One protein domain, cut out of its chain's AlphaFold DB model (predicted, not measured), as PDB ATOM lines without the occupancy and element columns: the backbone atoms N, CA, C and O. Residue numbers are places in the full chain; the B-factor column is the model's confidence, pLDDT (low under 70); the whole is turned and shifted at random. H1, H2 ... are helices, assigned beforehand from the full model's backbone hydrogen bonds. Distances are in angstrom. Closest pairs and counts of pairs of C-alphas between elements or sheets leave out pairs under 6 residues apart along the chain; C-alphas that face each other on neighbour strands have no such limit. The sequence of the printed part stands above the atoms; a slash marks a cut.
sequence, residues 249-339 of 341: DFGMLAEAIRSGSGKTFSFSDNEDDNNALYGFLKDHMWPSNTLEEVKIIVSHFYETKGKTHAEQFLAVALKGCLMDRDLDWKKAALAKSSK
ATOM      1  N   ASP A 249      -5.047 -40.227   7.525       53.12
ATOM      2  CA  ASP A 249      -4.071 -39.152   7.631       53.12
ATOM      3  C   ASP A 249      -3.188 -39.256   8.883       53.12
ATOM      4  O   ASP A 249      -2.016 -38.873   8.846       53.12
ATOM      5  N   PHE A 250      -3.673 -39.858   9.976       49.47
ATOM      6  CA  PHE A 250      -2.865 -39.985  11.198       49.47
ATOM      7  C   PHE A 250      -1.809 -41.098  11.103       49.47
ATOM      8  O   PHE A 250      -0.703 -40.962  11.633       49.47
ATOM      9  N   GLY A 251      -2.105 -42.176  10.367       56.97
ATOM     10  CA  GLY A 251      -1.120 -43.209  10.031       56.97
ATOM     11  C   GLY A 251       0.020 -42.628   9.194       56.97
ATOM     12  O   GLY A 251       1.197 -42.836   9.502       56.97
ATOM     13  N   MET A 252      -0.331 -41.788   8.215       54.50
ATOM     14  CA  MET A 252       0.639 -41.028   7.431       54.50
ATOM     15  C   MET A 252       1.445 -40.036   8.273       54.50
ATOM     16  O   MET A 252       2.621 -39.820   7.985       54.50
ATOM     17  N   LEU A 253       0.860 -39.450   9.319       51.12
ATOM     18  CA  LEU A 253       1.556 -38.534  10.220       51.12
ATOM     19  C   LEU A 253       2.578 -39.257  11.108       51.12
ATOM     20  O   LEU A 253       3.732 -38.835  11.185       51.12
ATOM     21  N   ALA A 254       2.195 -40.370  11.736       54.41
ATOM     22  CA  ALA A 254       3.121 -41.180  12.530       54.41
ATOM     23  C   ALA A 254       4.292 -41.685  11.670       54.41
ATOM     24  O   ALA A 254       5.440 -41.721  12.117       54.41
ATOM     25  N   GLU A 255       4.028 -42.028  10.410       56.25
ATOM     26  CA  GLU A 255       5.044 -42.447   9.446       56.25
ATOM     27  C   GLU A 255       5.894 -41.285   8.913       56.25
ATOM     28  O   GLU A 255       7.108 -41.427   8.763       56.25
ATOM     29  N   ALA A 256       5.316 -40.097   8.733       55.75
ATOM     30  CA  ALA A 256       6.036 -38.868   8.400       55.75
ATOM     31  C   ALA A 256       7.005 -38.441   9.517       55.75
ATOM     32  O   ALA A 256       8.127 -38.014   9.230       55.75
ATOM     33  N   ILE A 257       6.602 -38.602  10.783       54.81
ATOM     34  CA  ILE A 257       7.451 -38.325  11.949       54.81
ATOM     35  C   ILE A 257       8.542 -39.399  12.079       54.81
ATOM     36  O   ILE A 257       9.707 -39.058  12.301       54.81
ATOM     37  N   ARG A 258       8.203 -40.684  11.880       58.56
ATOM     38  CA  ARG A 258       9.178 -41.794  11.875       58.56
ATOM     39  C   ARG A 258      10.210 -41.671  10.756       58.56
ATOM     40  O   ARG A 258      11.385 -41.924  10.994       58.56
ATOM     41  N   SER A 259       9.797 -41.243   9.566       66.44
ATOM     42  CA  SER A 259      10.684 -41.036   8.412       66.44
ATOM     43  C   SER A 259      11.543 -39.772   8.516       66.44
ATOM     44  O   SER A 259      12.386 -39.533   7.655       66.44
ATOM     45  N   GLY A 260      11.359 -38.951   9.559       50.69
ATOM     46  CA  GLY A 260      12.106 -37.708   9.730       50.69
ATOM     47  C   GLY A 260      11.791 -36.655   8.667       50.69
ATOM     48  O   GLY A 260      12.535 -35.683   8.544       50.69
ATOM     49  N   SER A 261      10.701 -36.825   7.910       54.34
ATOM     50  CA  SER A 261      10.222 -35.788   7.006       54.34
ATOM     51  C   SER A 261       9.851 -34.575   7.860       54.34
ATOM     52  O   SER A 261       9.060 -34.684   8.795       54.34
ATOM     53  N   GLY A 262      10.486 -33.430   7.613       51.28
ATOM     54  CA  GLY A 262      10.338 -32.205   8.408       51.28
ATOM     55  C   GLY A 262       8.972 -31.529   8.271       51.28
ATOM     56  O   GLY A 262       8.914 -30.304   8.220       51.28
ATOM     57  N   LYS A 263       7.883 -32.299   8.161       63.47
ATOM     58  CA  LYS A 263       6.524 -31.774   8.146       63.47
ATOM     59  C   LYS A 263       6.258 -31.095   9.483       63.47
ATOM     60  O   LYS A 263       6.321 -31.715  10.544       63.47
ATOM     61  N   THR A 264       6.006 -29.798   9.411       57.25
ATOM     62  CA  THR A 264       5.587 -28.980  10.542       57.25
ATOM     63  C   THR A 264       4.174 -29.383  10.938       57.25
ATOM     64  O   THR A 264       3.291 -29.460  10.085       57.25
ATOM     65  N   PHE A 265       3.976 -29.677  12.219       67.75
ATOM     66  CA  PHE A 265       2.654 -29.919  12.782       67.75
ATOM     67  C   PHE A 265       1.928 -28.577  12.903       67.75
ATOM     68  O   PHE A 265       2.502 -27.646  13.460       67.75
ATOM     69  N   SER A 266       0.700 -28.478  12.402       74.62
ATOM     70  CA  SER A 266      -0.158 -27.308  12.590       74.62
ATOM     71  C   SER A 266      -1.471 -27.744  13.218       74.62
ATOM     72  O   SER A 266      -2.037 -28.750  12.794       74.62
ATOM     73  N   PHE A 267      -1.962 -26.982  14.197       80.94
ATOM     74  CA  PHE A 267      -3.327 -27.166  14.696       80.94
ATOM     75  C   PHE A 267      -4.321 -27.014  13.543       80.94
ATOM     76  O   PHE A 267      -4.215 -26.063  12.764       80.94
ATOM     77  N   SER A 268      -5.229 -27.984  13.429       86.06
ATOM     78  CA  SER A 268      -6.324 -27.960  12.462       86.06
ATOM     79  C   SER A 268      -7.419 -27.037  12.990       86.06
ATOM     80  O   SER A 268      -7.637 -26.973  14.202       86.06
ATOM     81  N   ASP A 269      -8.133 -26.352  12.101       87.38
ATOM     82  CA  ASP A 269      -9.366 -25.648  12.481       87.38
ATOM     83  C   ASP A 269     -10.502 -26.644  12.796       87.38
ATOM     84  O   ASP A 269     -11.526 -26.269  13.361       87.38
ATOM     85  N   ASN A 270     -10.318 -27.926  12.457       91.12
ATOM     86  CA  ASN A 270     -11.242 -28.996  12.793       91.12
ATOM     87  C   ASN A 270     -11.024 -29.488  14.234       91.12
ATOM     88  O   ASN A 270      -9.944 -29.965  14.601       91.12
ATOM     89  N   GLU A 271     -12.074 -29.405  15.047       90.94
ATOM     90  CA  GLU A 271     -12.061 -29.835  16.444       90.94
ATOM     91  C   GLU A 271     -11.812 -31.345  16.595       90.94
ATOM     92  O   GLU A 271     -11.119 -31.763  17.524       90.94
ATOM     93  N   ASP A 272     -12.291 -32.159  15.652       90.88
ATOM     94  CA  ASP A 272     -12.136 -33.617  15.700       90.88
ATOM     95  C   ASP A 272     -10.669 -34.050  15.543       90.88
ATOM     96  O   ASP A 272     -10.195 -34.928  16.272       90.88
ATOM     97  N   ASP A 273      -9.915 -33.381  14.665       89.06
ATOM     98  CA  ASP A 273      -8.480 -33.639  14.471       89.06
ATOM     99  C   ASP A 273      -7.683 -33.288  15.736       89.06
ATOM    100  O   ASP A 273      -6.772 -34.012  16.151       89.06
ATOM    101  N   ASN A 274      -8.056 -32.182  16.386       89.00
ATOM    102  CA  ASN A 274      -7.437 -31.748  17.632       89.00
ATOM    103  C   ASN A 274      -7.780 -32.712  18.778       89.00
ATOM    104  O   ASN A 274      -6.897 -33.085  19.549       89.00
ATOM    105  N   ASN A 275      -9.023 -33.191  18.865       90.81
ATOM    106  CA  ASN A 275      -9.434 -34.197  19.846       90.81
ATOM    107  C   ASN A 275      -8.673 -35.519  19.678       90.81
ATOM    108  O   ASN A 275      -8.241 -36.101  20.677       90.81
ATOM    109  N   ALA A 276      -8.432 -35.960  18.440       90.44
ATOM    110  CA  ALA A 276      -7.604 -37.132  18.163       90.44
ATOM    111  C   ALA A 276      -6.152 -36.932  18.632       90.44
ATOM    112  O   ALA A 276      -5.574 -37.821  19.268       90.44
ATOM    113  N   LEU A 277      -5.576 -35.748  18.396       89.06
ATOM    114  CA  LEU A 277      -4.253 -35.390  18.909       89.06
ATOM    115  C   LEU A 277      -4.217 -35.423  20.442       89.06
ATOM    116  O   LEU A 277      -3.311 -36.025  21.016       89.06
ATOM    117  N   TYR A 278      -5.190 -34.807  21.116       91.19
ATOM    118  CA  TYR A 278      -5.251 -34.798  22.579       91.19
ATOM    119  C   TYR A 278      -5.393 -36.207  23.157       91.19
ATOM    120  O   TYR A 278      -4.735 -36.519  24.150       91.19
ATOM    121  N   GLY A 279      -6.181 -37.075  22.513       90.69
ATOM    122  CA  GLY A 279      -6.284 -38.490  22.870       90.69
ATOM    123  C   GLY A 279      -4.935 -39.199  22.780       90.69
ATOM    124  O   GLY A 279      -4.503 -39.833  23.739       90.69
ATOM    125  N   PHE A 280      -4.205 -38.996  21.681       91.25
ATOM    126  CA  PHE A 280      -2.862 -39.554  21.524       91.25
ATOM    127  C   PHE A 280      -1.893 -39.062  22.613       91.25
ATOM    128  O   PHE A 280      -1.162 -39.852  23.212       91.25
ATOM    129  N   LEU A 281      -1.881 -37.755  22.892       88.88
ATOM    130  CA  LEU A 281      -1.028 -37.169  23.930       88.88
ATOM    131  C   LEU A 281      -1.370 -37.731  25.317       88.88
ATOM    132  O   LEU A 281      -0.469 -38.057  26.090       88.88
ATOM    133  N   LYS A 282      -2.659 -37.887  25.625       90.94
ATOM    134  CA  LYS A 282      -3.123 -38.508  26.865       90.94
ATOM    135  C   LYS A 282      -2.583 -39.932  26.993       90.94
ATOM    136  O   LYS A 282      -1.880 -40.233  27.953       90.94
ATOM    137  N   ASP A 283      -2.812 -40.776  25.994       89.12
ATOM    138  CA  ASP A 283      -2.476 -42.200  26.076       89.12
ATOM    139  C   ASP A 283      -0.958 -42.460  26.113       89.12
ATOM    140  O   ASP A 283      -0.496 -43.430  26.723       89.12
ATOM    141  N   HIS A 284      -0.155 -41.584  25.495       85.12
ATOM    142  CA  HIS A 284       1.283 -41.809  25.333       85.12
ATOM    143  C   HIS A 284       2.195 -40.937  26.207       85.12
ATOM    144  O   HIS A 284       3.320 -41.360  26.491       85.12
ATOM    145  N   MET A 285       1.761 -39.751  26.642       83.75
ATOM    146  CA  MET A 285       2.606 -38.803  27.392       83.75
ATOM    147  C   MET A 285       2.136 -38.552  28.819       83.75
ATOM    148  O   MET A 285       2.968 -38.334  29.714       83.75
ATOM    149  N   TRP A 286       0.820 -38.568  29.016       87.06
ATOM    150  CA  TRP A 286       0.165 -38.239  30.276       87.06
ATOM    151  C   TRP A 286      -0.964 -39.229  30.589       87.06
ATOM    152  O   TRP A 286      -2.118 -38.824  30.698       87.06
ATOM    153  N   PRO A 287      -0.641 -40.525  30.771       84.12
ATOM    154  CA  PRO A 287      -1.657 -41.557  30.979       84.12
ATOM    155  C   PRO A 287      -2.456 -41.352  32.273       84.12
ATOM    156  O   PRO A 287      -3.566 -41.856  32.397       84.12
ATOM    157  N   SER A 288      -1.895 -40.608  33.230       85.38
ATOM    158  CA  SER A 288      -2.548 -40.252  34.491       85.38
ATOM    159  C   SER A 288      -3.484 -39.049  34.380       85.38
ATOM    160  O   SER A 288      -4.205 -38.773  35.331       85.38
ATOM    161  N   ASN A 289      -3.462 -38.311  33.269       88.00
ATOM    162  CA  ASN A 289      -4.282 -37.120  33.096       88.00
ATOM    163  C   ASN A 289      -5.584 -37.443  32.365       88.00
ATOM    164  O   ASN A 289      -5.649 -38.314  31.490       88.00
ATOM    165  N   THR A 290      -6.638 -36.701  32.688       92.62
ATOM    166  CA  THR A 290      -7.872 -36.745  31.897       92.62
ATOM    167  C   THR A 290      -7.659 -36.058  30.543       92.62
ATOM    168  O   THR A 290      -6.730 -35.271  30.362       92.62
ATOM    169  N   LEU A 291      -8.513 -36.356  29.557       88.25
ATOM    170  CA  LEU A 291      -8.420 -35.709  28.239       88.25
ATOM    171  C   LEU A 291      -8.553 -34.181  28.358       88.25
ATOM    172  O   LEU A 291      -7.834 -33.446  27.685       88.25
ATOM    173  N   GLU A 292      -9.429 -33.719  29.251       91.19
ATOM    174  CA  GLU A 292      -9.656 -32.295  29.508       91.19
ATOM    175  C   GLU A 292      -8.453 -31.622  30.177       91.19
ATOM    176  O   GLU A 292      -8.075 -30.519  29.798       91.19
ATOM    177  N   GLU A 293      -7.760 -32.303  31.092       89.12
ATOM    178  CA  GLU A 293      -6.508 -31.785  31.655       89.12
ATOM    179  C   GLU A 293      -5.419 -31.626  30.592       89.12
ATOM    180  O   GLU A 293      -4.714 -30.617  30.574       89.12
ATOM    181  N   VAL A 294      -5.291 -32.591  29.675       87.81
ATOM    182  CA  VAL A 294      -4.322 -32.502  28.573       87.81
ATOM    183  C   VAL A 294      -4.662 -31.333  27.646       87.81
ATOM    184  O   VAL A 294      -3.759 -30.579  27.280       87.81
ATOM    185  N   LYS A 295      -5.947 -31.125  27.324       91.75
ATOM    186  CA  LYS A 295      -6.411 -29.948  26.570       91.75
ATOM    187  C   LYS A 295      -6.028 -28.650  27.277       91.75
ATOM    188  O   LYS A 295      -5.418 -27.788  26.654       91.75
ATOM    189  N   ILE A 296      -6.304 -28.534  28.578       92.31
ATOM    190  CA  ILE A 296      -5.967 -27.344  29.377       92.31
ATOM    191  C   ILE A 296      -4.458 -27.074  29.348       92.31
ATOM    192  O   ILE A 296      -4.044 -25.940  29.113       92.31
ATOM    193  N   ILE A 297      -3.626 -28.103  29.534       88.69
ATOM    194  CA  ILE A 297      -2.161 -27.967  29.516       88.69
ATOM    195  C   ILE A 297      -1.676 -27.447  28.159       88.69
ATOM    196  O   ILE A 297      -0.848 -26.534  28.107       88.69
ATOM    197  N   VAL A 298      -2.175 -28.019  27.061       90.38
ATOM    198  CA  VAL A 298      -1.753 -27.633  25.709       90.38
ATOM    199  C   VAL A 298      -2.256 -26.232  25.355       90.38
ATOM    200  O   VAL A 298      -1.467 -25.433  24.850       90.38
ATOM    201  N   SER A 299      -3.506 -25.896  25.682       91.06
ATOM    202  CA  SER A 299      -4.072 -24.557  25.481       91.06
ATOM    203  C   SER A 299      -3.313 -23.495  26.273       91.06
ATOM    204  O   SER A 299      -2.876 -22.499  25.704       91.06
ATOM    205  N   HIS A 300      -3.034 -23.738  27.555       91.75
ATOM    206  CA  HIS A 300      -2.248 -22.817  28.375       91.75
ATOM    207  C   HIS A 300      -0.822 -22.634  27.826       91.75
ATOM    208  O   HIS A 300      -0.270 -21.531  27.819       91.75
ATOM    209  N   PHE A 301      -0.198 -23.700  27.317       89.38
ATOM    210  CA  PHE A 301       1.109 -23.592  26.671       89.38
ATOM    211  C   PHE A 301       1.045 -22.768  25.375       89.38
ATOM    212  O   PHE A 301       1.933 -21.954  25.113       89.38
ATOM    213  N   TYR A 302      -0.018 -22.945  24.589       92.12
ATOM    214  CA  TYR A 302      -0.276 -22.176  23.376       92.12
ATOM    215  C   TYR A 302      -0.459 -20.683  23.675       92.12
ATOM    216  O   TYR A 302       0.167 -19.853  23.021       92.12
ATOM    217  N   GLU A 303      -1.237 -20.336  24.699       91.81
ATOM    218  CA  GLU A 303      -1.456 -18.949  25.125       91.81
ATOM    219  C   GLU A 303      -0.175 -18.295  25.657       91.81
ATOM    220  O   GLU A 303       0.141 -17.155  25.317       91.81
ATOM    221  N   THR A 304       0.609 -19.022  26.458       91.81
ATOM    222  CA  THR A 304       1.789 -18.456  27.132       91.81
ATOM    223  C   THR A 304       3.034 -18.377  26.256       91.81
ATOM    224  O   THR A 304       3.877 -17.500  26.463       91.81
ATOM    225  N   LYS A 305       3.211 -19.305  25.309       92.00
ATOM    226  CA  LYS A 305       4.410 -19.379  24.453       92.00
ATOM    227  C   LYS A 305       4.131 -19.047  22.989       92.00
ATOM    228  O   LYS A 305       5.077 -18.836  22.227       92.00
ATOM    229  N   GLY A 306       2.866 -18.966  22.599       93.12
ATOM    230  CA  GLY A 306       2.446 -18.766  21.221       93.12
ATOM    231  C   GLY A 306       2.508 -20.045  20.382       93.12
ATOM    232  O   GLY A 306       3.165 -21.035  20.726       93.12
ATOM    233  N   LYS A 307       1.843 -19.984  19.224       90.81
ATOM    234  CA  LYS A 307       1.652 -21.100  18.284       90.81
ATOM    235  C   LYS A 307       2.941 -21.842  17.933       90.81
ATOM    236  O   LYS A 307       3.020 -23.052  18.110       90.81
ATOM    237  N   THR A 308       3.974 -21.120  17.502       90.38
ATOM    238  CA  THR A 308       5.224 -21.726  17.015       90.38
ATOM    239  C   THR A 308       5.931 -22.556  18.088       90.38
ATOM    240  O   THR A 308       6.455 -23.631  17.801       90.38
ATOM    241  N   HIS A 309       5.925 -22.100  19.342       89.12
ATOM    242  CA  HIS A 309       6.540 -22.843  20.439       89.12
ATOM    243  C   HIS A 309       5.709 -24.062  20.836       89.12
ATOM    244  O   HIS A 309       6.287 -25.103  21.150       89.12
ATOM    245  N   ALA A 310       4.377 -23.955  20.805       88.38
ATOM    246  CA  ALA A 310       3.479 -25.078  21.057       88.38
ATOM    247  C   ALA A 310       3.657 -26.188  20.013       88.38
ATOM    248  O   ALA A 310       3.832 -27.349  20.378       88.38
ATOM    249  N   GLU A 311       3.728 -25.829  18.730       88.56
ATOM    250  CA  GLU A 311       3.985 -26.770  17.633       88.56
ATOM    251  C   GLU A 311       5.357 -27.448  17.773       88.56
ATOM    252  O   GLU A 311       5.467 -28.665  17.627       88.56
ATOM    253  N   GLN A 312       6.405 -26.697  18.136       88.56
ATOM    254  CA  GLN A 312       7.730 -27.271  18.400       88.56
ATOM    255  C   GLN A 312       7.731 -28.217  19.603       88.56
ATOM    256  O   GLN A 312       8.348 -29.283  19.549       88.56
ATOM    257  N   PHE A 313       7.057 -27.839  20.690       87.69
ATOM    258  CA  PHE A 313       6.935 -28.677  21.876       87.69
ATOM    259  C   PHE A 313       6.231 -29.992  21.536       87.69
ATOM    260  O   PHE A 313       6.783 -31.054  21.826       87.69
ATOM    261  N   LEU A 314       5.087 -29.926  20.849       89.31
ATOM    262  CA  LEU A 314       4.330 -31.090  20.388       89.31
ATOM    263  C   LEU A 314       5.159 -31.968  19.449       89.31
ATOM    264  O   LEU A 314       5.215 -33.178  19.637       89.31
ATOM    265  N   ALA A 315       5.888 -31.382  18.499       87.69
ATOM    266  CA  ALA A 315       6.750 -32.142  17.601       87.69
ATOM    267  C   ALA A 315       7.856 -32.904  18.355       87.69
ATOM    268  O   ALA A 315       8.132 -34.066  18.053       87.69
ATOM    269  N   VAL A 316       8.491 -32.279  19.357       85.44
ATOM    270  CA  VAL A 316       9.529 -32.938  20.170       85.44
ATOM    271  C   VAL A 316       8.925 -34.006  21.077       85.44
ATOM    272  O   VAL A 316       9.508 -35.079  21.211       85.44
ATOM    273  N   ALA A 317       7.774 -33.720  21.670       82.88
ATOM    274  CA  ALA A 317       7.004 -34.636  22.491       82.88
ATOM    275  C   ALA A 317       6.603 -35.906  21.726       82.88
ATOM    276  O   ALA A 317       6.964 -37.009  22.132       82.88
ATOM    277  N   LEU A 318       5.957 -35.746  20.569       86.50
ATOM    278  CA  LEU A 318       5.562 -36.847  19.689       86.50
ATOM    279  C   LEU A 318       6.781 -37.650  19.228       86.50
ATOM    280  O   LEU A 318       6.775 -38.880  19.274       86.50
ATOM    281  N   LYS A 319       7.869 -36.969  18.846       85.69
ATOM    282  CA  LYS A 319       9.119 -37.637  18.463       85.69
ATOM    283  C   LYS A 319       9.740 -38.411  19.627       85.69
ATOM    284  O   LYS A 319      10.252 -39.500  19.403       85.69
ATOM    285  N   GLY A 320       9.694 -37.868  20.844       80.75
ATOM    286  CA  GLY A 320      10.176 -38.522  22.060       80.75
ATOM    287  C   GLY A 320       9.369 -39.771  22.406       80.75
ATOM    288  O   GLY A 320       9.953 -40.820  22.643       80.75
ATOM    289  N   CYS A 321       8.039 -39.695  22.335       78.44
ATOM    290  CA  CYS A 321       7.161 -40.849  22.547       78.44
ATOM    291  C   CYS A 321       7.391 -41.989  21.556       78.44
ATOM    292  O   CYS A 321       7.222 -43.150  21.918       78.44
ATOM    293  N   LEU A 322       7.770 -41.666  20.319       77.50
ATOM    294  CA  LEU A 322       8.040 -42.658  19.280       77.50
ATOM    295  C   LEU A 322       9.457 -43.254  19.351       77.50
ATOM    296  O   LEU A 322       9.695 -44.284  18.728       77.50
ATOM    297  N   MET A 323      10.392 -42.626  20.074       70.94
ATOM    298  CA  MET A 323      11.830 -42.949  20.055       70.94
ATOM    299  C   MET A 323      12.332 -43.563  21.373       70.94
ATOM    300  O   MET A 323      13.462 -43.313  21.774       70.94
ATOM    301  N   ASP A 324      11.515 -44.418  21.990       61.00
ATOM    302  CA  ASP A 324      11.774 -45.144  23.244       61.00
ATOM    303  C   ASP A 324      11.553 -44.348  24.548       61.00
ATOM    304  O   ASP A 324      11.985 -43.206  24.720       61.00
ATOM    305  N   ARG A 325      10.851 -44.989  25.498       59.94
ATOM    306  CA  ARG A 325      10.283 -44.383  26.724       59.94
ATOM    307  C   ARG A 325      11.316 -43.978  27.787       59.94
ATOM    308  O   ARG A 325      10.940 -43.330  28.762       59.94
ATOM    309  N   ASP A 326      12.585 -44.335  27.602       55.16
ATOM    310  CA  ASP A 326      13.619 -44.234  28.640       55.16
ATOM    311  C   ASP A 326      14.404 -42.913  28.641       55.16
ATOM    312  O   ASP A 326      15.115 -42.618  29.606       55.16
ATOM    313  N   LEU A 327      14.273 -42.073  27.607       57.16
ATOM    314  CA  LEU A 327      14.831 -40.720  27.648       57.16
ATOM    315  C   LEU A 327      13.836 -39.724  28.246       57.16
ATOM    316  O   LEU A 327      12.654 -39.721  27.916       57.16
ATOM    317  N   ASP A 328      14.363 -38.815  29.073       74.81
ATOM    318  CA  ASP A 328      13.676 -37.684  29.715       74.81
ATOM    319  C   ASP A 328      13.259 -36.622  28.669       74.81
ATOM    320  O   ASP A 328      13.680 -35.459  28.683       74.81
ATOM    321  N   TRP A 329      12.467 -37.044  27.681       75.12
ATOM    322  CA  TRP A 329      12.048 -36.259  26.524       75.12
ATOM    323  C   TRP A 329      11.282 -35.009  26.954       75.12
ATOM    324  O   TRP A 329      11.355 -33.993  26.268       75.12
ATOM    325  N   LYS A 330      10.630 -35.042  28.127       71.75
ATOM    326  CA  LYS A 330       9.964 -33.891  28.749       71.75
ATOM    327  C   LYS A 330      10.943 -32.736  28.953       71.75
ATOM    328  O   LYS A 330      10.674 -31.616  28.521       71.75
ATOM    329  N   LYS A 331      12.128 -33.008  29.515       75.81
ATOM    330  CA  LYS A 331      13.187 -31.994  29.658       75.81
ATOM    331  C   LYS A 331      13.722 -31.529  28.309       75.81
ATOM    332  O   LYS A 331      13.975 -30.341  28.140       75.81
ATOM    333  N   ALA A 332      13.877 -32.434  27.343       73.69
ATOM    334  CA  ALA A 332      14.359 -32.077  26.009       73.69
ATOM    335  C   ALA A 332      13.363 -31.193  25.233       73.69
ATOM    336  O   ALA A 332      13.789 -30.278  24.528       73.69
ATOM    337  N   ALA A 333      12.059 -31.440  25.375       73.69
ATOM    338  CA  ALA A 333      10.992 -30.640  24.777       73.69
ATOM    339  C   ALA A 333      10.968 -29.226  25.365       73.69
ATOM    340  O   ALA A 333      11.010 -28.251  24.615       73.69
ATOM    341  N   LEU A 334      11.017 -29.114  26.697       75.38
ATOM    342  CA  LEU A 334      11.073 -27.826  27.393       75.38
ATOM    343  C   LEU A 334      12.360 -27.043  27.084       75.38
ATOM    344  O   LEU A 334      12.316 -25.840  26.847       75.38
ATOM    345  N   ALA A 335      13.513 -27.716  27.026       77.69
ATOM    346  CA  ALA A 335      14.791 -27.068  26.725       77.69
ATOM    347  C   ALA A 335      14.909 -26.591  25.267       77.69
ATOM    348  O   ALA A 335      15.691 -25.685  24.976       77.69
ATOM    349  N   LYS A 336      14.189 -27.222  24.331       79.00
ATOM    350  CA  LYS A 336      14.148 -26.786  22.929       79.00
ATOM    351  C   LYS A 336      13.216 -25.597  22.741       79.00
ATOM    352  O   LYS A 336      13.625 -24.638  22.094       79.00
ATOM    353  N   SER A 337      12.033 -25.620  23.357       73.44
ATOM    354  CA  SER A 337      11.099 -24.492  23.278       73.44
ATOM    355  C   SER A 337      11.650 -23.222  23.941       73.44
ATOM    356  O   SER A 337      11.317 -22.126  23.516       73.44
ATOM    357  N   SER A 338      12.556 -23.329  24.920       77.75
ATOM    358  CA  SER A 338      13.170 -22.159  25.563       77.75
ATOM    359  C   SER A 338      14.287 -21.472  24.761       77.75
ATOM    360  O   SER A 338      14.692 -20.373  25.131       77.75
ATOM    361  N   LYS A 339      14.842 -22.110  23.718       75.88
ATOM    362  CA  LYS A 339      16.029 -21.609  22.986       75.88
ATOM    363  C   LYS A 339      15.709 -20.759  21.752       75.88
ATOM    364  O   LYS A 339      16.629 -20.191  21.178       75.88
TER     365      LYS A 339
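AT A GLANCE: This is residues 249 to 339 of the 341 residues of the protein "Hypothetical protein" of Heterosigma akashiwo (UniProt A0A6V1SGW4). Helices H3 and H4 make a V, and the last part of H2 bridges its wide end; H5 folds back along H4 as a helical hairpin. H1 sits at the edge, meeting the last part of H4 nearly at a right angle. The printed part has 91 residues, with five named helices in the order H1 to H5 and no named strand, and its class is all helix. It is compact and rounded, with a radius of gyration of the C-alphas of 12.5 A and spans of 29 by 29 by 26 A.

IN THESE COORDINATES: H1, residues 249 to 258, begins with C-alpha 249 at (-4.071, -39.152, 7.631) and is 14.2 A long. H2, residues 271 to 285, is 20.4 A long, and H3, residues 291 to 305, is 21.1 A. H4, residues 307 to 322, measures 22.5 A. H5, residues 329 to 337, is 12.2 A long and ends with C-alpha 337 at (11.099, -24.492, 23.278).

HOW THE PARTS SIT: H4 is the hub, touching the four other helices. H1 and H4 only just touch, only at their ends, with 3 pairs of C-alphas within 8 A; the closest are Ile 257 and Lys 319, 6.8 A. H2 touches H3 about perpendicular, at 80 degrees, the closest C-alphas being Lys 282 and Leu 291, 6.1 A. H2 touches H4 with residues 281 to 285 alone, at a steep tilt of 48 degrees, the same way; the C-alphas of His 284 and Cys 321 are closest, 6.6 A. H3 touches H4 at a steep tilt of 47 degrees, opposite ways, with C-alphas Tyr 302 and Ala 310 closest, 5.3 A. H4 and H5 form a hairpin at a shallow tilt of 25 degrees, opposite ways, closest at C-alphas Gly 320 and Trp 329, 5.3 A. H1 is apart from H2, H3 and H5. In the five helices every O i to N i+4 pair is within hydrogen-bond range.

THE WHOLE: The two C-alphas farthest apart, Asp 269 and Asp 326, are 33.7 A apart. The printed part has no cut, and the link from H1 to H2, residues 259 to 270, is long. Mean pLDDT of the printed part is 79.0, with residues 249 to 265 and 324 to 327 under 70.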